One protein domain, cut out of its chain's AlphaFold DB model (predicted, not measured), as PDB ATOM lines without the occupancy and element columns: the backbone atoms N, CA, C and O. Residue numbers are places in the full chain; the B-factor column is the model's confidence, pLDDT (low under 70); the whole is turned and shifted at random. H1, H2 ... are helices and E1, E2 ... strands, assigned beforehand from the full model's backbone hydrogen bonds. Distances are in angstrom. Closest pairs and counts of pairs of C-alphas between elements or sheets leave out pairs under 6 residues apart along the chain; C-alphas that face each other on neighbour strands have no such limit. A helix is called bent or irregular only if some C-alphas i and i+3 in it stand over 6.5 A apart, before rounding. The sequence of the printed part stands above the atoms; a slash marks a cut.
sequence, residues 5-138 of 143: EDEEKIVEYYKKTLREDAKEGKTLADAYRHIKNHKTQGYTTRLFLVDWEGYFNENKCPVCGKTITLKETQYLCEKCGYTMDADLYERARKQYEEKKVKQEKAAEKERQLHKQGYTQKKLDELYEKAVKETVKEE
ATOM      1  N   GLU A   5     -20.039 -61.767  38.954       78.50
ATOM      2  CA  GLU A   5     -20.788 -60.544  38.646       78.50
ATOM      3  C   GLU A   5     -20.798 -59.535  39.807       78.50
ATOM      4  O   GLU A   5     -20.861 -58.327  39.573       78.50
ATOM      5  N   ASP A   6     -20.718 -59.990  41.060       83.50
ATOM      6  CA  ASP A   6     -20.676 -59.092  42.217       83.50
ATOM      7  C   ASP A   6     -19.281 -58.492  42.422       83.50
ATOM      8  O   ASP A   6     -19.162 -57.310  42.748       83.50
ATOM      9  N   GLU A   7     -18.222 -59.256  42.142       87.44
ATOM     10  CA  GLU A   7     -16.847 -58.744  42.150       87.44
ATOM     11  C   GLU A   7     -16.641 -57.650  41.091       87.44
ATOM     12  O   GLU A   7     -16.019 -56.626  41.374       87.44
ATOM     13  N   GLU A   8     -17.200 -57.821  39.892       88.75
ATOM     14  CA  GLU A   8     -17.124 -56.822  38.817       88.75
ATOM     15  C   GLU A   8     -17.853 -55.522  39.188       88.75
ATOM     16  O   GLU A   8     -17.315 -54.434  38.979       88.75
ATOM     17  N   LYS A   9     -19.018 -55.603  39.845       88.50
ATOM     18  CA  LYS A   9     -19.723 -54.412  40.359       88.50
ATOM     19  C   LYS A   9     -18.918 -53.666  41.426       88.50
ATOM     20  O   LYS A   9     -18.985 -52.438  41.491       88.50
ATOM     21  N   ILE A  10     -18.185 -54.384  42.279       87.94
ATOM     22  CA  ILE A  10     -17.320 -53.781  43.306       87.94
ATOM     23  C   ILE A  10     -16.126 -53.076  42.650       87.94
ATOM     24  O   ILE A  10     -15.807 -51.945  43.018       87.94
ATOM     25  N   VAL A  11     -15.507 -53.704  41.648       89.75
ATOM     26  CA  VAL A  11     -14.409 -53.106  40.873       89.75
ATOM     27  C   VAL A  11     -14.875 -51.834  40.167       89.75
ATOM     28  O   VAL A  11     -14.243 -50.794  40.324       89.75
ATOM     29  N   GLU A  12     -16.015 -51.864  39.476       90.50
ATOM     30  CA  GLU A  12     -16.567 -50.679  38.803       90.50
ATOM     31  C   GLU A  12     -16.921 -49.552  39.786       90.50
ATOM     32  O   GLU A  12     -16.673 -48.375  39.510       90.50
ATOM     33  N   TYR A  13     -17.424 -49.890  40.979       89.50
ATOM     34  CA  TYR A  13     -17.609 -48.916  42.057       89.50
ATOM     35  C   TYR A  13     -16.285 -48.236  42.455       89.50
ATOM     36  O   TYR A  13     -16.229 -47.003  42.554       89.50
ATOM     37  N   TYR A  14     -15.208 -49.006  42.646       87.75
ATOM     38  CA  TYR A  14     -13.896 -48.450  42.983       87.75
ATOM     39  C   TYR A  14     -13.306 -47.622  41.836       87.75
ATOM     40  O   TYR A  14     -12.834 -46.517  42.087       87.75
ATOM     41  N   LYS A  15     -13.411 -48.078  40.581       88.31
ATOM     42  CA  LYS A  15     -12.966 -47.322  39.394       88.31
ATOM     43  C   LYS A  15     -13.661 -45.967  39.300       88.31
ATOM     44  O   LYS A  15     -13.004 -44.940  39.137       88.31
ATOM     45  N   LYS A  16     -14.988 -45.938  39.472       87.25
ATOM     46  CA  LYS A  16     -15.750 -44.682  39.501       87.25
ATOM     47  C   LYS A  16     -15.237 -43.743  40.595       87.25
ATOM     48  O   LYS A  16     -15.018 -42.565  40.326       87.25
ATOM     49  N   THR A  17     -15.015 -44.272  41.796       82.62
ATOM     50  CA  THR A  17     -14.522 -43.493  42.942       82.62
ATOM     51  C   THR A  17     -13.134 -42.906  42.662       82.62
ATOM     52  O   THR A  17     -12.927 -41.716  42.871       82.62
ATOM     53  N   LEU A  18     -12.214 -43.697  42.099       81.00
ATOM     54  CA  LEU A  18     -10.858 -43.259  41.741       81.00
ATOM     55  C   LEU A  18     -10.864 -42.125  40.706       81.00
ATOM     56  O   LEU A  18     -10.157 -41.130  40.866       81.00
ATOM     57  N   ARG A  19     -11.692 -42.244  39.661       80.19
ATOM     58  CA  ARG A  19     -11.809 -41.213  38.613       80.19
ATOM     59  C   ARG A  19     -12.397 -39.906  39.144       80.19
ATOM     60  O   ARG A  19     -11.993 -38.824  38.718       80.19
ATOM     61  N   GLU A  20     -13.376 -39.992  40.041       75.56
ATOM     62  CA  GLU A  20     -13.940 -38.812  40.697       75.56
ATOM     63  C   GLU A  20     -12.909 -38.144  41.619       75.56
ATOM     64  O   GLU A  20     -12.698 -36.936  41.503       75.56
ATOM     65  N   ASP A  21     -12.192 -38.922  42.436       70.75
ATOM     66  CA  ASP A  21     -11.132 -38.426  43.322       70.75
ATOM     67  C   ASP A  21     -10.006 -37.720  42.549       70.75
ATOM     68  O   ASP A  21      -9.510 -36.679  42.990       70.75
ATOM     69  N   ALA A  22      -9.626 -38.227  41.371       69.38
ATOM     70  CA  ALA A  22      -8.610 -37.610  40.517       69.38
ATOM     71  C   ALA A  22      -9.036 -36.229  39.981       69.38
ATOM     72  O   ALA A  22      -8.233 -35.289  39.939       69.38
ATOM     73  N   LYS A  23     -10.308 -36.080  39.591       65.81
ATOM     74  CA  LYS A  23     -10.871 -34.798  39.129       65.81
ATOM     75  C   LYS A  23     -11.015 -33.810  40.277       65.81
ATOM     76  O   LYS A  23     -10.652 -32.641  40.142       65.81
ATOM     77  N   GLU A  24     -11.515 -34.290  41.406       63.97
ATOM     78  CA  GLU A  24     -11.757 -33.489  42.597       63.97
ATOM     79  C   GLU A  24     -10.433 -33.020  43.205       63.97
ATOM     80  O   GLU A  24     -10.277 -31.835  43.495       63.97
ATOM     81  N   GLY A  25      -9.424 -33.886  43.318       61.03
ATOM     82  CA  GLY A  25      -8.139 -33.591  43.960       61.03
ATOM     83  C   GLY A  25      -7.463 -32.284  43.523       61.03
ATOM     84  O   GLY A  25      -6.755 -31.681  44.328       61.03
ATOM     85  N   LYS A  26      -7.726 -31.788  42.306       69.44
ATOM     86  CA  LYS A  26      -7.161 -30.534  41.783       69.44
ATOM     87  C   LYS A  26      -7.645 -29.279  42.525       69.44
ATOM     88  O   LYS A  26      -6.812 -28.453  42.885       69.44
ATOM     89  N   THR A  27      -8.938 -29.150  42.838       77.75
ATOM     90  CA  THR A  27      -9.482 -27.883  43.376       77.75
ATOM     91  C   THR A  27      -9.109 -27.666  44.852       77.75
ATOM     92  O   THR A  27      -8.608 -26.600  45.212       77.75
ATOM     93  N   LEU A  28      -9.237 -28.689  45.707       78.81
ATOM     94  CA  LEU A  28      -8.726 -28.636  47.086       78.81
ATOM     95  C   LEU A  28      -7.200 -28.480  47.141       78.81
ATOM     96  O   LEU A  28      -6.691 -27.781  48.020       78.81
ATOM     97  N   ALA A  29      -6.458 -29.086  46.207       78.88
ATOM     98  CA  ALA A  29      -5.010 -28.899  46.120       78.88
ATOM     99  C   ALA A  29      -4.633 -27.463  45.728       78.88
ATOM    100  O   ALA A  29      -3.653 -26.932  46.255       78.88
ATOM    101  N   ASP A  30      -5.404 -26.815  44.856       81.81
ATOM    102  CA  ASP A  30      -5.189 -25.416  44.483       81.81
ATOM    103  C   ASP A  30      -5.487 -24.470  45.655       81.81
ATOM    104  O   ASP A  30      -4.655 -23.615  45.974       81.81
ATOM    105  N   ALA A  31      -6.591 -24.683  46.381       83.25
ATOM    106  CA  ALA A  31      -6.883 -23.941  47.610       83.25
ATOM    107  C   ALA A  31      -5.791 -24.154  48.678       83.25
ATOM    108  O   ALA A  31      -5.327 -23.205  49.313       83.25
ATOM    109  N   TYR A  32      -5.307 -25.390  48.831       84.06
ATOM    110  CA  TYR A  32      -4.201 -25.713  49.732       84.06
ATOM    111  C   TYR A  32      -2.910 -24.994  49.331       84.06
ATOM    112  O   TYR A  32      -2.222 -24.430  50.184       84.06
ATOM    113  N   ARG A  33      -2.577 -24.986  48.033       83.88
ATOM    114  CA  ARG A  33      -1.396 -24.295  47.501       83.88
ATOM    115  C   ARG A  33      -1.481 -22.796  47.773       83.88
ATOM    116  O   ARG A  33      -0.492 -22.214  48.211       83.88
ATOM    117  N   HIS A  34      -2.658 -22.198  47.592       84.94
ATOM    118  CA  HIS A  34      -2.904 -20.797  47.917       84.94
ATOM    119  C   HIS A  34      -2.626 -20.500  49.402       84.94
ATOM    120  O   HIS A  34      -1.831 -19.617  49.733       84.94
ATOM    121  N   ILE A  35      -3.206 -21.297  50.307       85.00
ATOM    122  CA  ILE A  35      -2.995 -21.178  51.760       85.00
ATOM    123  C   ILE A  35      -1.512 -21.331  52.119       85.00
ATOM    124  O   ILE A  35      -0.970 -20.559  52.915       85.00
ATOM    125  N   LYS A  36      -0.841 -22.323  51.526       81.06
ATOM    126  CA  LYS A  36       0.577 -22.600  51.759       81.06
ATOM    127  C   LYS A  36       1.455 -21.427  51.330       81.06
ATOM    128  O   LYS A  36       2.305 -21.017  52.117       81.06
ATOM    129  N   ASN A  37       1.224 -20.874  50.140       79.62
ATOM    130  CA  ASN A  37       1.992 -19.746  49.615       79.62
ATOM    131  C   ASN A  37       1.893 -18.523  50.537       79.62
ATOM    132  O   ASN A  37       2.911 -17.907  50.854       79.62
ATOM    133  N   HIS A  38       0.698 -18.236  51.056       76.19
ATOM    134  CA  HIS A  38       0.507 -17.141  52.004       76.19
ATOM    135  C   HIS A  38       1.237 -17.387  53.340       76.19
ATOM    136  O   HIS A  38       1.891 -16.488  53.867       76.19
ATOM    137  N   LYS A  39       1.215 -18.622  53.873       67.75
ATOM    138  CA  LYS A  39       1.982 -18.988  55.083       67.75
ATOM    139  C   LYS A  39       3.490 -18.833  54.890       67.75
ATOM    140  O   LYS A  39       4.170 -18.324  55.779       67.75
ATOM    141  N   THR A  40       4.016 -19.233  53.732       62.12
ATOM    142  CA  THR A  40       5.452 -19.131  53.426       62.12
ATOM    143  C   THR A  40       5.942 -17.697  53.229       62.12
ATOM    144  O   THR A  40       7.135 -17.456  53.370       62.12
ATOM    145  N   GLN A  41       5.046 -16.749  52.939       60.06
ATOM    146  CA  GLN A  41       5.387 -15.338  52.730       60.06
ATOM    147  C   GLN A  41       5.345 -14.485  54.011       60.06
ATOM    148  O   GLN A  41       5.867 -13.374  53.992       60.06
ATOM    149  N   GLY A  42       4.753 -14.969  55.113       54.84
ATOM    150  CA  GLY A  42       4.493 -14.124  56.287       54.84
ATOM    151  C   GLY A  42       4.850 -14.705  57.653       54.84
ATOM    152  O   GLY A  42       5.402 -13.983  58.476       54.84
ATOM    153  N   TYR A  43       4.534 -15.970  57.956       49.72
ATOM    154  CA  TYR A  43       4.555 -16.431  59.352       49.72
ATOM    155  C   TYR A  43       4.782 -17.948  59.475       49.72
ATOM    156  O   TYR A  43       3.960 -18.753  59.056       49.72
ATOM    157  N   THR A  44       5.915 -18.293  60.095       46.41
ATOM    158  CA  THR A  44       6.276 -19.539  60.804       46.41
ATOM    159  C   THR A  44       5.866 -20.892  60.185       46.41
ATOM    160  O   THR A  44       4.718 -21.328  60.200       46.41
ATOM    161  N   THR A  45       6.887 -21.646  59.780       42.56
ATOM    162  CA  THR A  45       6.897 -23.048  59.334       42.56
ATOM    163  C   THR A  45       6.586 -24.049  60.461       42.56
ATOM    164  O   THR A  45       7.471 -24.743  60.960       42.56
ATOM    165  N   ARG A  46       5.319 -24.181  60.875       46.44
ATOM    166  CA  ARG A  46       4.864 -25.347  61.663       46.44
ATOM    167  C   ARG A  46       3.780 -26.125  60.913       46.44
ATOM    168  O   ARG A  46       2.794 -25.535  60.491       46.44
ATOM    169  N   LEU A  47       4.048 -27.428  60.741       48.03
ATOM    170  CA  LEU A  47       3.203 -28.539  60.259       48.03
ATOM    171  C   LEU A  47       1.946 -28.135  59.462       48.03
ATOM    172  O   LEU A  47       0.942 -27.694  60.014       48.03
ATOM    173  N   PHE A  48       2.012 -28.334  58.141       58.78
ATOM    174  CA  PHE A  48       1.025 -27.904  57.144       58.78
ATOM    175  C   PHE A  48      -0.258 -28.756  57.108       58.78
ATOM    176  O   PHE A  48      -0.621 -29.289  56.057       58.78
ATOM    177  N   LEU A  49      -0.962 -28.862  58.232       67.25
ATOM    178  CA  LEU A  49      -2.344 -29.334  58.237       67.25
ATOM    179  C   LEU A  49      -3.269 -28.119  58.154       67.25
ATOM    180  O   LEU A  49      -3.221 -27.219  58.992       67.25
ATOM    181  N   VAL A  50      -4.056 -28.061  57.080       77.50
ATOM    182  CA  VAL A  50      -5.153 -27.101  56.957       77.50
ATOM    183  C   VAL A  50      -6.352 -27.717  57.658       77.50
ATOM    184  O   VAL A  50      -6.799 -28.799  57.282       77.50
ATOM    185  N   ASP A  51      -6.850 -27.032  58.681       85.25
ATOM    186  CA  ASP A  51      -8.142 -27.337  59.282       85.25
ATOM    187  C   ASP A  51      -9.247 -26.883  58.320       85.25
ATOM    188  O   ASP A  51      -9.665 -25.726  58.323       85.25
ATOM    189  N   TRP A  52      -9.643 -27.785  57.420       86.75
ATOM    190  CA  TRP A  52     -10.657 -27.517  56.400       86.75
ATOM    191  C   TRP A  52     -12.046 -27.301  56.995       86.75
ATOM    192  O   TRP A  52     -12.800 -26.483  56.475       86.75
ATOM    193  N   GLU A  53     -12.368 -27.992  58.090       88.44
ATOM    194  CA  GLU A  53     -13.650 -27.836  58.774       88.44
ATOM    195  C   GLU A  53     -13.749 -26.442  59.390       88.44
ATOM    196  O   GLU A  53     -14.685 -25.699  59.090       88.44
ATOM    197  N   GLY A  54     -12.725 -26.026  60.139       88.00
ATOM    198  CA  GLY A  54     -12.635 -24.660  60.641       88.00
ATOM    199  C   GLY A  54     -12.634 -23.625  59.511       88.00
ATOM    200  O   GLY A  54     -13.295 -22.591  59.615       88.00
ATOM    201  N   TYR A  55     -11.936 -23.897  58.405       89.38
ATOM    202  CA  TYR A  55     -11.837 -22.968  57.278       89.38
ATOM    203  C   TYR A  55     -13.163 -22.728  56.556       89.38
ATOM    204  O   TYR A  55     -13.496 -21.574  56.278       89.38
ATOM    205  N   PHE A  56     -13.905 -23.796  56.259       91.12
ATOM    206  CA  PHE A  56     -15.121 -23.736  55.451       91.12
ATOM    207  C   PHE A  56     -16.403 -23.578  56.267       91.12
ATOM    208  O   PHE A  56     -17.290 -22.828  55.867       91.12
ATOM    209  N   ASN A  57     -16.512 -24.255  57.412       88.44
ATOM    210  CA  ASN A  57     -17.756 -24.282  58.188       88.44
ATOM    211  C   ASN A  57     -17.778 -23.209  59.275       88.44
ATOM    212  O   ASN A  57     -18.835 -22.675  59.603       88.44
ATOM    213  N   GLU A  58     -16.612 -22.873  59.826       90.25
ATOM    214  CA  GLU A  58     -16.491 -21.889  60.907       90.25
ATOM    215  C   GLU A  58     -15.914 -20.548  60.434       90.25
ATOM    216  O   GLU A  58     -15.698 -19.644  61.245       90.25
ATOM    217  N   ASN A  59     -15.654 -20.409  59.128       89.75
ATOM    218  CA  ASN A  59     -15.031 -19.232  58.529       89.75
ATOM    219  C   ASN A  59     -13.739 -18.822  59.258       89.75
ATOM    220  O   ASN A  59     -13.491 -17.637  59.475       89.75
ATOM    221  N   LYS A  60     -12.903 -19.777  59.680       91.00
ATOM    222  CA  LYS A  60     -11.635 -19.495  60.367       91.00
ATOM    223  C   LYS A  60     -10.478 -19.434  59.386       91.00
ATOM    224  O   LYS A  60     -10.208 -20.357  58.634       91.00
ATOM    225  N   CYS A  61      -9.708 -18.362  59.457       87.69
ATOM    226  CA  CYS A  61      -8.478 -18.180  58.712       87.69
ATOM    227  C   CYS A  61      -7.522 -19.352  58.983       87.69
ATOM    228  O   CYS A  61      -7.115 -19.551  60.133       87.69
ATOM    229  N   PRO A  62      -7.056 -20.052  57.937       85.88
ATOM    230  CA  PRO A  62      -6.201 -21.225  58.087       85.88
ATOM    231  C   PRO A  62      -4.772 -20.846  58.514       85.88
ATOM    232  O   PRO A  62      -3.936 -21.720  58.745       85.88
ATOM    233  N   VAL A  63      -4.476 -19.542  58.597       82.19
ATOM    234  CA  VAL A  63      -3.168 -18.963  58.929       82.19
ATOM    235  C   VAL A  63      -3.110 -18.505  60.382       82.19
ATOM    236  O   VAL A  63      -2.187 -18.880  61.097       82.19
ATOM    237  N   CYS A  64      -4.087 -17.713  60.831       84.12
ATOM    238  CA  CYS A  64      -4.063 -17.094  62.159       84.12
ATOM    239  C   CYS A  64      -5.255 -17.461  63.061       84.12
ATOM    240  O   CYS A  64      -5.357 -16.931  64.171       84.12
ATOM    241  N   GLY A  65      -6.168 -18.318  62.585       85.31
ATOM    242  CA  GLY A  65      -7.338 -18.802  63.326       85.31
ATOM    243  C   GLY A  65      -8.437 -17.762  63.579       85.31
ATOM    244  O   GLY A  65      -9.391 -18.055  64.292       85.31
ATOM    245  N   LYS A  66      -8.312 -16.538  63.047       89.75
ATOM    246  CA  LYS A  66      -9.351 -15.495  63.134       89.75
ATOM    247  C   LYS A  66     -10.366 -15.615  62.017       89.75
ATOM    248  O   LYS A  66     -10.062 -16.192  60.990       89.75
ATOM    249  N   THR A  67     -11.534 -15.019  62.192       92.38
ATOM    250  CA  THR A  67     -12.596 -15.053  61.191       92.38
ATOM    251  C   THR A  67     -12.139 -14.478  59.843       92.38
ATOM    252  O   THR A  67     -11.422 -13.475  59.793       92.38
ATOM    253  N   ILE A  68     -12.536 -15.140  58.761       92.69
ATOM    254  CA  ILE A  68     -12.513 -14.619  57.396       92.69
ATOM    255  C   ILE A  68     -13.909 -14.124  57.034       92.69
ATOM    256  O   ILE A  68     -14.907 -14.717  57.428       92.69
ATOM    257  N   THR A  69     -13.976 -13.023  56.297       93.88
ATOM    258  CA  THR A  69     -15.244 -12.413  55.879       93.88
ATOM    259  C   THR A  69     -15.230 -12.223  54.376       93.88
ATOM    260  O   THR A  69     -14.214 -11.792  53.831       93.88
ATOM    261  N   LEU A  70     -16.341 -12.525  53.707       93.25
ATOM    262  CA  LEU A  70     -16.509 -12.205  52.296       93.25
ATOM    263  C   LEU A  70     -16.618 -10.684  52.129       93.25
ATOM    264  O   LEU A  70     -17.510 -10.050  52.694       93.25
ATOM    265  N   LYS A  71     -15.708 -10.102  51.352       91.69
ATOM    266  CA  LYS A  71     -15.762  -8.717  50.886       91.69
ATOM    267  C   LYS A  71     -15.668  -8.726  49.371       91.69
ATOM    268  O   LYS A  71     -14.678  -9.205  48.825       91.69
ATOM    269  N   GLU A  72     -16.693  -8.194  48.714       89.19
ATOM    270  CA  GLU A  72     -16.796  -8.167  47.253       89.19
ATOM    271  C   GLU A  72     -16.646  -9.577  46.658       89.19
ATOM    272  O   GLU A  72     -17.565 -10.385  46.768       89.19
ATOM    273  N   THR A  73     -15.488  -9.890  46.076       92.94
ATOM    274  CA  THR A  73     -15.180 -11.171  45.427       92.94
ATOM    275  C   THR A  73     -14.143 -11.998  46.188       92.94
ATOM    276  O   THR A  73     -13.643 -12.990  45.662       92.94
ATOM    277  N   GLN A  74     -13.780 -11.610  47.417       93.62
ATOM    278  CA  GLN A  74     -12.712 -12.267  48.170       93.62
ATOM    279  C   GLN A  74     -13.069 -12.490  49.638       93.62
ATOM    280  O   GLN A  74     -13.549 -11.602  50.341       93.62
ATOM    281  N   TYR A  75     -12.740 -13.671  50.145       92.00
ATOM    282  CA  TYR A  75     -12.689 -13.929  51.576       92.00
ATOM    283  C   TYR A  75     -11.411 -13.335  52.156       92.00
ATOM    284  O   TYR A  75     -10.319 -13.742  51.770       92.00
ATOM    285  N   LEU A  76     -11.536 -12.406  53.103       93.44
ATOM    286  CA  LEU A  76     -10.422 -11.691  53.724       93.44
ATOM    287  C   LEU A  76     -10.320 -11.998  55.221       93.44
ATOM    288  O   LEU A  76     -11.306 -11.919  55.953       93.44
ATOM    289  N   CYS A  77      -9.104 -12.251  55.702       91.12
ATOM    290  CA  CYS A  77      -8.759 -12.168  57.115       91.12
ATOM    291  C   CYS A  77      -8.120 -10.813  57.421       91.12
ATOM    292  O   CYS A  77      -6.961 -10.571  57.079       91.12
ATOM    293  N   GLU A  78      -8.828  -9.956  58.149       88.25
ATOM    294  CA  GLU A  78      -8.342  -8.611  58.493       88.25
ATOM    295  C   GLU A  78      -7.112  -8.621  59.414       88.25
ATOM    296  O   GLU A  78      -6.368  -7.648  59.459       88.25
ATOM    297  N   LYS A  79      -6.857  -9.725  60.135       86.56
ATOM    298  CA  LYS A  79      -5.712  -9.821  61.054       86.56
ATOM    299  C   LYS A  79      -4.382 -10.049  60.339       86.56
ATOM    300  O   LYS A  79      -3.374  -9.497  60.764       86.56
ATOM    301  N   CYS A  80      -4.350 -10.932  59.343       84.69
ATOM    302  CA  CYS A  80      -3.098 -11.331  58.686       84.69
ATOM    303  C   CYS A  80      -3.053 -11.003  57.192       84.69
ATOM    304  O   CYS A  80      -2.082 -11.355  56.536       84.69
ATOM    305  N   GLY A  81      -4.094 -10.363  56.648       86.31
ATOM    306  CA  GLY A  81      -4.167 -10.011  55.230       86.31
ATOM    307  C   GLY A  81      -4.341 -11.212  54.297       86.31
ATOM    308  O   GLY A  81      -4.144 -11.080  53.095       86.31
ATOM    309  N   TYR A  82      -4.691 -12.388  54.830       87.75
ATOM    310  CA  TYR A  82      -5.008 -13.555  54.009       87.75
ATOM    311  C   TYR A  82      -6.247 -13.274  53.173       87.75
ATOM    312  O   TYR A  82      -7.294 -12.960  53.736       87.75
ATOM    313  N   THR A  83      -6.135 -13.441  51.861       91.12
ATOM    314  CA  THR A  83      -7.266 -13.400  50.938       91.12
ATOM    315  C   THR A  83      -7.470 -14.760  50.282       91.12
ATOM    316  O   THR A  83      -6.555 -15.576  50.229       91.12
ATOM    317  N   MET A  84      -8.675 -15.030  49.803       91.38
ATOM    318  CA  MET A  84      -8.981 -16.138  48.904       91.38
ATOM    319  C   MET A  84     -10.083 -15.675  47.963       91.38
ATOM    320  O   MET A  84     -11.061 -15.086  48.415       91.38
ATOM    321  N   ASP A  85      -9.925 -15.947  46.675       93.88
ATOM    322  CA  ASP A  85     -10.973 -15.721  45.684       93.88
ATOM    323  C   ASP A  85     -12.255 -16.487  46.059       93.88
ATOM    324  O   ASP A  85     -12.190 -17.659  46.437       93.88
ATOM    325  N   ALA A  86     -13.410 -15.821  46.000       92.62
ATOM    326  CA  ALA A  86     -14.680 -16.406  46.422       92.62
ATOM    327  C   ALA A  86     -15.061 -17.625  45.570       92.62
ATOM    328  O   ALA A  86     -15.508 -18.628  46.125       92.62
ATOM    329  N   ASP A  87     -14.804 -17.606  44.260       90.88
ATOM    330  CA  ASP A  87     -15.124 -18.737  43.383       90.88
ATOM    331  C   ASP A  87     -14.230 -19.945  43.678       90.88
ATOM    332  O   ASP A  87     -14.676 -21.096  43.622       90.88
ATOM    333  N   LEU A  88     -12.948 -19.723  43.980       88.69
ATOM    334  CA  LEU A  88     -12.065 -20.801  44.427       88.69
ATOM    335  C   LEU A  88     -12.471 -21.323  45.812       88.69
ATOM    336  O   LEU A  88     -12.483 -22.537  46.014       88.69
ATOM    337  N   TYR A  89     -12.839 -20.435  46.738       90.75
ATOM    338  CA  TYR A  89     -13.298 -20.808  48.075       90.75
ATOM    339  C   TYR A  89     -14.550 -21.687  48.022       90.75
ATOM    340  O   TYR A  89     -14.543 -22.784  48.574       90.75
ATOM    341  N   GLU A  90     -15.598 -21.248  47.321       91.06
ATOM    342  CA  GLU A  90     -16.873 -21.968  47.255       91.06
ATOM    343  C   GLU A  90     -16.738 -23.306  46.524       91.06
ATOM    344  O   GLU A  90     -17.286 -24.318  46.964       91.06
ATOM    345  N   ARG A  91     -15.949 -23.364  45.442       89.62
ATOM    346  CA  ARG A  91     -15.679 -24.639  44.759       89.62
ATOM    347  C   ARG A  91     -14.907 -25.608  45.649       89.62
ATOM    348  O   ARG A  91     -15.255 -26.785  45.701       89.62
ATOM    349  N   ALA A  92     -13.894 -25.125  46.367       88.25
ATOM    350  CA  ALA A  92     -13.127 -25.951  47.294       88.25
ATOM    351  C   ALA A  92     -13.976 -26.407  48.494       88.25
ATOM    352  O   ALA A  92     -13.865 -27.560  48.910       88.25
ATOM    353  N   ARG A  93     -14.864 -25.544  49.003       90.56
ATOM    354  CA  ARG A  93     -15.829 -25.877  50.054       90.56
ATOM    355  C   ARG A  93     -16.787 -26.971  49.607       90.56
ATOM    356  O   ARG A  93     -16.895 -27.993  50.280       90.56
ATOM    357  N   LYS A  94     -17.444 -26.782  48.460       89.19
ATOM    358  CA  LYS A  94     -18.366 -27.773  47.895       89.19
ATOM    359  C   LYS A  94     -17.676 -29.125  47.736       89.19
ATOM    360  O   LYS A  94     -18.214 -30.148  48.140       89.19
ATOM    361  N   GLN A  95     -16.448 -29.114  47.227       84.62
ATOM    362  CA  GLN A  95     -15.668 -30.332  47.077       84.62
ATOM    363  C   GLN A  95     -15.319 -30.986  48.426       84.62
ATOM    364  O   GLN A  95     -15.348 -32.208  48.552       84.62
ATOM    365  N   TYR A  96     -14.976 -30.198  49.447       86.81
ATOM    366  CA  TYR A  96     -14.729 -30.719  50.791       86.81
ATOM    367  C   TYR A  96     -15.975 -31.401  51.376       86.81
ATOM    368  O   TYR A  96     -15.878 -32.513  51.903       86.81
ATOM    369  N   GLU A  97     -17.144 -30.777  51.233       86.81
ATOM    370  CA  GLU A  97     -18.426 -31.336  51.675       86.81
ATOM    371  C   GLU A  97     -18.771 -32.628  50.911       86.81
ATOM    372  O   GLU A  97     -19.098 -33.646  51.528       86.81
ATOM    373  N   GLU A  98     -18.613 -32.640  49.585       84.94
ATOM    374  CA  GLU A  98     -18.813 -33.833  48.750       84.94
ATOM    375  C   GLU A  98     -17.874 -34.975  49.158       84.94
ATOM    376  O   GLU A  98     -18.315 -36.118  49.300       84.94
ATOM    377  N   LYS A  99     -16.600 -34.674  49.438       81.56
ATOM    378  CA  LYS A  99     -15.623 -35.668  49.898       81.56
ATOM    379  C   LYS A  99     -16.010 -36.277  51.245       81.56
ATOM    380  O   LYS A  99     -15.870 -37.488  51.418       81.56
ATOM    381  N   LYS A 100     -16.528 -35.479  52.183       82.69
ATOM    382  CA  LYS A 100     -17.011 -35.971  53.483       82.69
ATOM    383  C   LYS A 100     -18.168 -36.958  53.298       82.69
ATOM    384  O   LYS A 100     -18.114 -38.073  53.812       82.69
ATOM    385  N   VAL A 101     -19.148 -36.601  52.465       83.88
ATOM    386  CA  VAL A 101     -20.280 -37.482  52.128       83.88
ATOM    387  C   VAL A 101     -19.809 -38.767  51.438       83.88
ATOM    388  O   VAL A 101     -20.323 -39.851  51.718       83.88
ATOM    389  N   LYS A 102     -18.825 -38.686  50.537       80.00
ATOM    390  CA  LYS A 102     -18.260 -39.871  49.872       80.00
ATOM    391  C   LYS A 102     -17.528 -40.792  50.836       80.00
ATOM    392  O   LYS A 102     -17.704 -42.000  50.737       80.00
ATOM    393  N   GLN A 103     -16.762 -40.249  51.781       80.06
ATOM    394  CA  GLN A 103     -16.102 -41.050  52.815       80.06
ATOM    395  C   GLN A 103     -17.118 -41.799  53.682       80.06
ATOM    396  O   GLN A 103     -16.943 -42.988  53.945       80.06
ATOM    397  N   GLU A 104     -18.215 -41.144  54.066       83.50
ATOM    398  CA  GLU A 104     -19.304 -41.786  54.809       83.50
ATOM    399  C   GLU A 104     -19.966 -42.910  53.996       83.50
ATOM    400  O   GLU A 104     -20.148 -44.019  54.506       83.50
ATOM    401  N   LYS A 105     -20.255 -42.661  52.710       83.44
ATOM    402  CA  LYS A 105     -20.801 -43.671  51.787       83.44
ATOM    403  C   LYS A 105     -19.840 -44.834  51.556       83.44
ATOM    404  O   LYS A 105     -20.286 -45.976  51.513       83.44
ATOM    405  N   ALA A 106     -18.541 -44.570  51.437       80.56
ATOM    406  CA  ALA A 106     -17.521 -45.603  51.294       80.56
ATOM    407  C   ALA A 106     -17.459 -46.486  52.547       80.56
ATOM    408  O   ALA A 106     -17.533 -47.707  52.433       80.56
ATOM    409  N   ALA A 107     -17.458 -45.885  53.739       83.81
ATOM    410  CA  ALA A 107     -17.498 -46.622  55.001       83.81
ATOM    411  C   ALA A 107     -18.803 -47.421  55.178       83.81
ATOM    412  O   ALA A 107     -18.823 -48.498  55.776       83.81
ATOM    413  N   GLU A 108     -19.938 -46.915  54.693       88.44
ATOM    414  CA  GLU A 108     -21.183 -47.686  54.645       88.44
ATOM    415  C   GLU A 108     -21.094 -48.861  53.664       88.44
ATOM    416  O   GLU A 108     -21.452 -49.984  54.022       88.44
ATOM    417  N   LYS A 109     -20.571 -48.627  52.457       86.62
ATOM    418  CA  LYS A 109     -20.402 -49.653  51.428       86.62
ATOM    419  C   LYS A 109     -19.479 -50.771  51.903       86.62
ATOM    420  O   LYS A 109     -19.848 -51.934  51.777       86.62
ATOM    421  N   GLU A 110     -18.347 -50.447  52.521       84.94
ATOM    422  CA  GLU A 110     -17.456 -51.441  53.126       84.94
ATOM    423  C   GLU A 110     -18.178 -52.258  54.200       84.94
ATOM    424  O   GLU A 110     -18.133 -53.485  54.173       84.94
ATOM    425  N   ARG A 111     -18.934 -51.612  55.099       89.06
ATOM    426  CA  ARG A 111     -19.741 -52.328  56.104       89.06
ATOM    427  C   ARG A 111     -20.766 -53.273  55.473       89.06
ATOM    428  O   ARG A 111     -21.002 -54.352  56.015       89.06
ATOM    429  N   GLN A 112     -21.386 -52.893  54.356       89.94
ATOM    430  CA  GLN A 112     -22.299 -53.768  53.614       89.94
ATOM    431  C   GLN A 112     -21.562 -54.962  52.994       89.94
ATOM    432  O   GLN A 112     -22.045 -56.086  53.103       89.94
ATOM    433  N   LEU A 113     -20.387 -54.744  52.403       88.75
ATOM    434  CA  LEU A 113     -19.579 -55.805  51.796       88.75
ATOM    435  C   LEU A 113     -19.059 -56.801  52.844       88.75
ATOM    436  O   LEU A 113     -19.154 -58.011  52.642       88.75
ATOM    437  N   HIS A 114     -18.633 -56.319  54.014       88.06
ATOM    438  CA  HIS A 114     -18.291 -57.181  55.153       88.06
ATOM    439  C   HIS A 114     -19.484 -58.043  55.597       88.06
ATOM    440  O   HIS A 114     -19.332 -59.241  55.827       88.06
ATOM    441  N   LYS A 115     -20.703 -57.479  55.647       90.06
ATOM    442  CA  LYS A 115     -21.933 -58.247  55.943       90.06
ATOM    443  C   LYS A 115     -22.271 -59.290  54.873       90.06
ATOM    444  O   LYS A 115     -22.883 -60.302  55.197       90.06
ATOM    445  N   GLN A 116     -21.881 -59.053  53.622       87.62
ATOM    446  CA  GLN A 116     -22.026 -60.001  52.512       87.62
ATOM    447  C   GLN A 116     -20.954 -61.106  52.526       87.62
ATOM    448  O   GLN A 116     -20.992 -62.006  51.691       87.62
ATOM    449  N   GLY A 117     -20.022 -61.075  53.484       89.31
ATOM    450  CA  GLY A 117     -18.992 -62.099  53.661       89.31
ATOM    451  C   GLY A 117     -17.673 -61.803  52.948       89.31
ATOM    452  O   GLY A 117     -16.791 -62.662  52.950       89.31
ATOM    453  N   TYR A 118     -17.504 -60.612  52.363       87.94
ATOM    454  CA  TYR A 118     -16.210 -60.198  51.828       87.94
ATOM    455  C   TYR A 118     -15.239 -59.925  52.973       87.94
ATOM    456  O   TYR A 118     -15.542 -59.182  53.903       87.94
ATOM    457  N   THR A 119     -14.053 -60.526  52.903       90.62
ATOM    458  CA  THR A 119     -12.967 -60.220  53.840       90.62
ATOM    459  C   THR A 119     -12.265 -58.936  53.420       90.62
ATOM    460  O   THR A 119     -12.235 -58.613  52.232       90.62
ATOM    461  N   GLN A 120     -11.622 -58.247  54.370       87.31
ATOM    462  CA  GLN A 120     -10.829 -57.055  54.050       87.31
ATOM    463  C   GLN A 120      -9.794 -57.346  52.957       87.31
ATOM    464  O   GLN A 120      -9.733 -56.628  51.970       87.31
ATOM    465  N   LYS A 121      -9.090 -58.481  53.059       89.56
ATOM    466  CA  LYS A 121      -8.116 -58.918  52.054       89.56
ATOM    467  C   LYS A 121      -8.721 -59.005  50.647       89.56
ATOM    468  O   LYS A 121      -8.098 -58.579  49.684       89.56
ATOM    469  N   LYS A 122      -9.931 -59.556  50.519       89.19
ATOM    470  CA  LYS A 122     -10.598 -59.672  49.217       89.19
ATOM    471  C   LYS A 122     -11.022 -58.303  48.677       89.19
ATOM    472  O   LYS A 122     -10.946 -58.083  47.475       89.19
ATOM    473  N   LEU A 123     -11.452 -57.390  49.547       88.69
ATOM    474  CA  LEU A 123     -11.757 -56.011  49.156       88.69
ATOM    475  C   LEU A 123     -10.504 -55.270  48.684       88.69
ATOM    476  O   LEU A 123     -10.561 -54.613  47.648       88.69
ATOM    477  N   ASP A 124      -9.374 -55.455  49.368       86.88
ATOM    478  CA  ASP A 124      -8.086 -54.878  48.975       86.88
ATOM    479  C   ASP A 124      -7.649 -55.400  47.590       86.88
ATOM    480  O   ASP A 124      -7.268 -54.616  46.724       86.88
ATOM    481  N   GLU A 125      -7.793 -56.706  47.324       89.56
ATOM    482  CA  GLU A 125      -7.516 -57.306  46.005       89.56
ATOM    483  C   GLU A 125      -8.397 -56.709  44.888       89.56
ATOM    484  O   GLU A 125      -7.917 -56.435  43.784       89.56
ATOM    485  N   LEU A 126      -9.690 -56.494  45.158       90.62
ATOM    486  CA  LEU A 126     -10.622 -55.886  44.199       90.62
ATOM    487  C   LEU A 126     -10.325 -54.397  43.980       90.62
ATOM    488  O   LEU A 126     -10.425 -53.910  42.852       90.62
ATOM    489  N   TYR A 127      -9.916 -53.687  45.028       86.88
ATOM    490  CA  TYR A 127      -9.467 -52.303  44.934       86.88
ATOM    491  C   TYR A 127      -8.188 -52.184  44.096       86.88
ATOM    492  O   TYR A 127      -8.133 -51.381  43.167       86.88
ATOM    493  N   GLU A 128      -7.179 -53.025  44.339       86.56
ATOM    494  CA  GLU A 128      -5.956 -53.046  43.527       86.56
ATOM    495  C   GLU A 128      -6.242 -53.341  42.053       86.56
ATOM    496  O   GLU A 128      -5.619 -52.753  41.162       86.56
ATOM    497  N   LYS A 129      -7.189 -54.245  41.780       90.38
ATOM    498  CA  LYS A 129      -7.647 -54.520  40.418       90.38
ATOM    499  C   LYS A 129      -8.253 -53.265  39.781       90.38
ATOM    500  O   LYS A 129      -7.854 -52.908  38.675       90.38
ATOM    501  N   ALA A 130      -9.134 -52.563  40.492       88.25
ATOM    502  CA  ALA A 130      -9.725 -51.308  40.027       88.25
ATOM    503  C   ALA A 130      -8.673 -50.224  39.740       88.25
ATOM    504  O   ALA A 130      -8.767 -49.536  38.723       88.25
ATOM    505  N   VAL A 131      -7.644 -50.102  40.586       83.75
ATOM    506  CA  VAL A 131      -6.527 -49.169  40.367       83.75
ATOM    507  C   VAL A 131      -5.793 -49.496  39.067       83.75
ATOM    508  O   VAL A 131      -5.628 -48.616  38.225       83.75
ATOM    509  N   LYS A 132      -5.384 -50.755  38.874       86.62
ATOM    510  CA  LYS A 132      -4.642 -51.179  37.673       86.62
ATOM    511  C   LYS A 132      -5.441 -50.952  36.393       86.62
ATOM    512  O   LYS A 132      -4.875 -50.514  35.398       86.62
ATOM    513  N   GLU A 133      -6.738 -51.251  36.420       90.25
ATOM    514  CA  GLU A 133      -7.617 -51.028  35.271       90.25
ATOM    515  C   GLU A 133      -7.794 -49.539  34.968       90.25
ATOM    516  O   GLU A 133      -7.660 -49.150  33.814       90.25
ATOM    517  N   THR A 134      -8.008 -48.706  35.993       86.06
ATOM    518  CA  THR A 134      -8.182 -47.254  35.813       86.06
ATOM    519  C   THR A 134      -6.931 -46.606  35.220       86.06
ATOM    520  O   THR A 134      -7.040 -45.830  34.279       86.06
ATOM    521  N   VAL A 135      -5.743 -46.952  35.731       81.69
ATOM    522  CA  VAL A 135      -4.469 -46.410  35.221       81.69
ATOM    523  C   VAL A 135      -4.265 -46.785  33.757       81.69
ATOM    524  O   VAL A 135      -3.927 -45.933  32.943       81.69
ATOM    525  N   LYS A 136      -4.518 -48.050  33.409       83.50
ATOM    526  CA  LYS A 136      -4.373 -48.528  32.035       83.50
ATOM    527  C   LYS A 136      -5.320 -47.803  31.071       83.50
ATOM    528  O   LYS A 136      -4.912 -47.453  29.970       83.50
ATOM    529  N   GLU A 137      -6.567 -47.569  31.482       83.25
ATOM    530  CA  GLU A 137      -7.549 -46.823  30.684       83.25
ATOM    531  C   GLU A 137      -7.095 -45.372  30.429       83.25
ATOM    532  O   GLU A 137      -7.184 -44.906  29.298       83.25
ATOM    533  N   GLU A 138      -6.542 -44.681  31.435       75.00
ATOM    534  CA  GLU A 138      -6.026 -43.307  31.273       75.00
ATOM    535  C   GLU A 138      -4.787 -43.232  30.355       75.00
ATOM    536  O   GLU A 138      -4.615 -42.259  29.610       75.00
TER     537      GLU A 138
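Overview. This is residues 5 to 138 of the 143 residues of an uncharacterized protein of Candidatus Altiarchaeales archaeon (UniProt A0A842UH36). A small head, made of the three-stranded sheet E1 E2 E3, the short helix H2 and loops, sits at one end of two long helices, H1 and H3, which come together near the head and spread apart away from it as a narrow V. At the far end H4 folds back from H3 and crosses H1, so that the three helices frame a long triangle. The printed part has 134 residues, with four named helices and three named strands in the order H1 H2 E1 E2 E3 H3 H4; the sheet runs E1 E2 E3, antiparallel, and the class is mostly helix. The whole is loose, with a radius of gyration of the C-alphas of 19.1 A, and elongated, spanning 57 by 31 by 30 A.

Along the chain. Look first at the strands, three residues each: E1 at residues 69 to 71, E2 at 74 to 76 and E3 at 83 to 85. H3 follows at once, residues 86 to 115, from C-alpha 86 at (-14.680, -16.406, 46.422) over 43.5 A. Find C-alpha 5 at (-20.788, -60.544, 38.646); from there H1 runs to residue 42, 55.7 A away, with a kink of 33 degrees near residue 25. It is neither bent nor irregular, but only just: C-alphas 23 and 26 are 6.2 A apart. H2 is residues 52 to 57. H4, residues 120 to 138, covers 27.0 A and ends at (-6.026, -43.307, 31.273).

Arrangement. Begin at the sheet, a meander, each strand the antiparallel neighbour of the one before. In the hairpin E1 and E2 you find N 71 and O 74 2.8 A apart, within hydrogen-bond range; in the hairpin E2 and E3, N 75 and O 84, also 2.8 A. H3 only grazes the sheet with residues 86 to 90, and H1 with residues 31 to 38. H1 and H3 touch, through residues 24 to 31 and 88 to 96 alone; their closest C-alphas, Leu 28 and Ala 92, are 5.2 A apart. They run opposite ways at a shallow tilt of 34 degrees, only just short of steep. H2 is close to H3 but not clearly touching, with C-alphas 56 and 93 closest at 5.8 A. H4 touches H1, about perpendicular at 73 degrees, with residues 126 to 134 of H4 and residues 7 to 19 of H1 alone; their closest C-alphas, Val 11 and Ala 130, are 5.1 A apart. Every O i to N i+4 pair is within hydrogen-bond range in H2, H3 and H4, and 31 of 34 in H1.

Size, cuts and confidence. The two C-alphas farthest apart, Glu 5 and Lys 79, are 57.5 A apart. The printed part has no cut, and the one long link is H2 to E1, 11 residues. The mean pLDDT of the printed part is 83.2; look for values under 70 at residues 22 to 26 and 39 to 49.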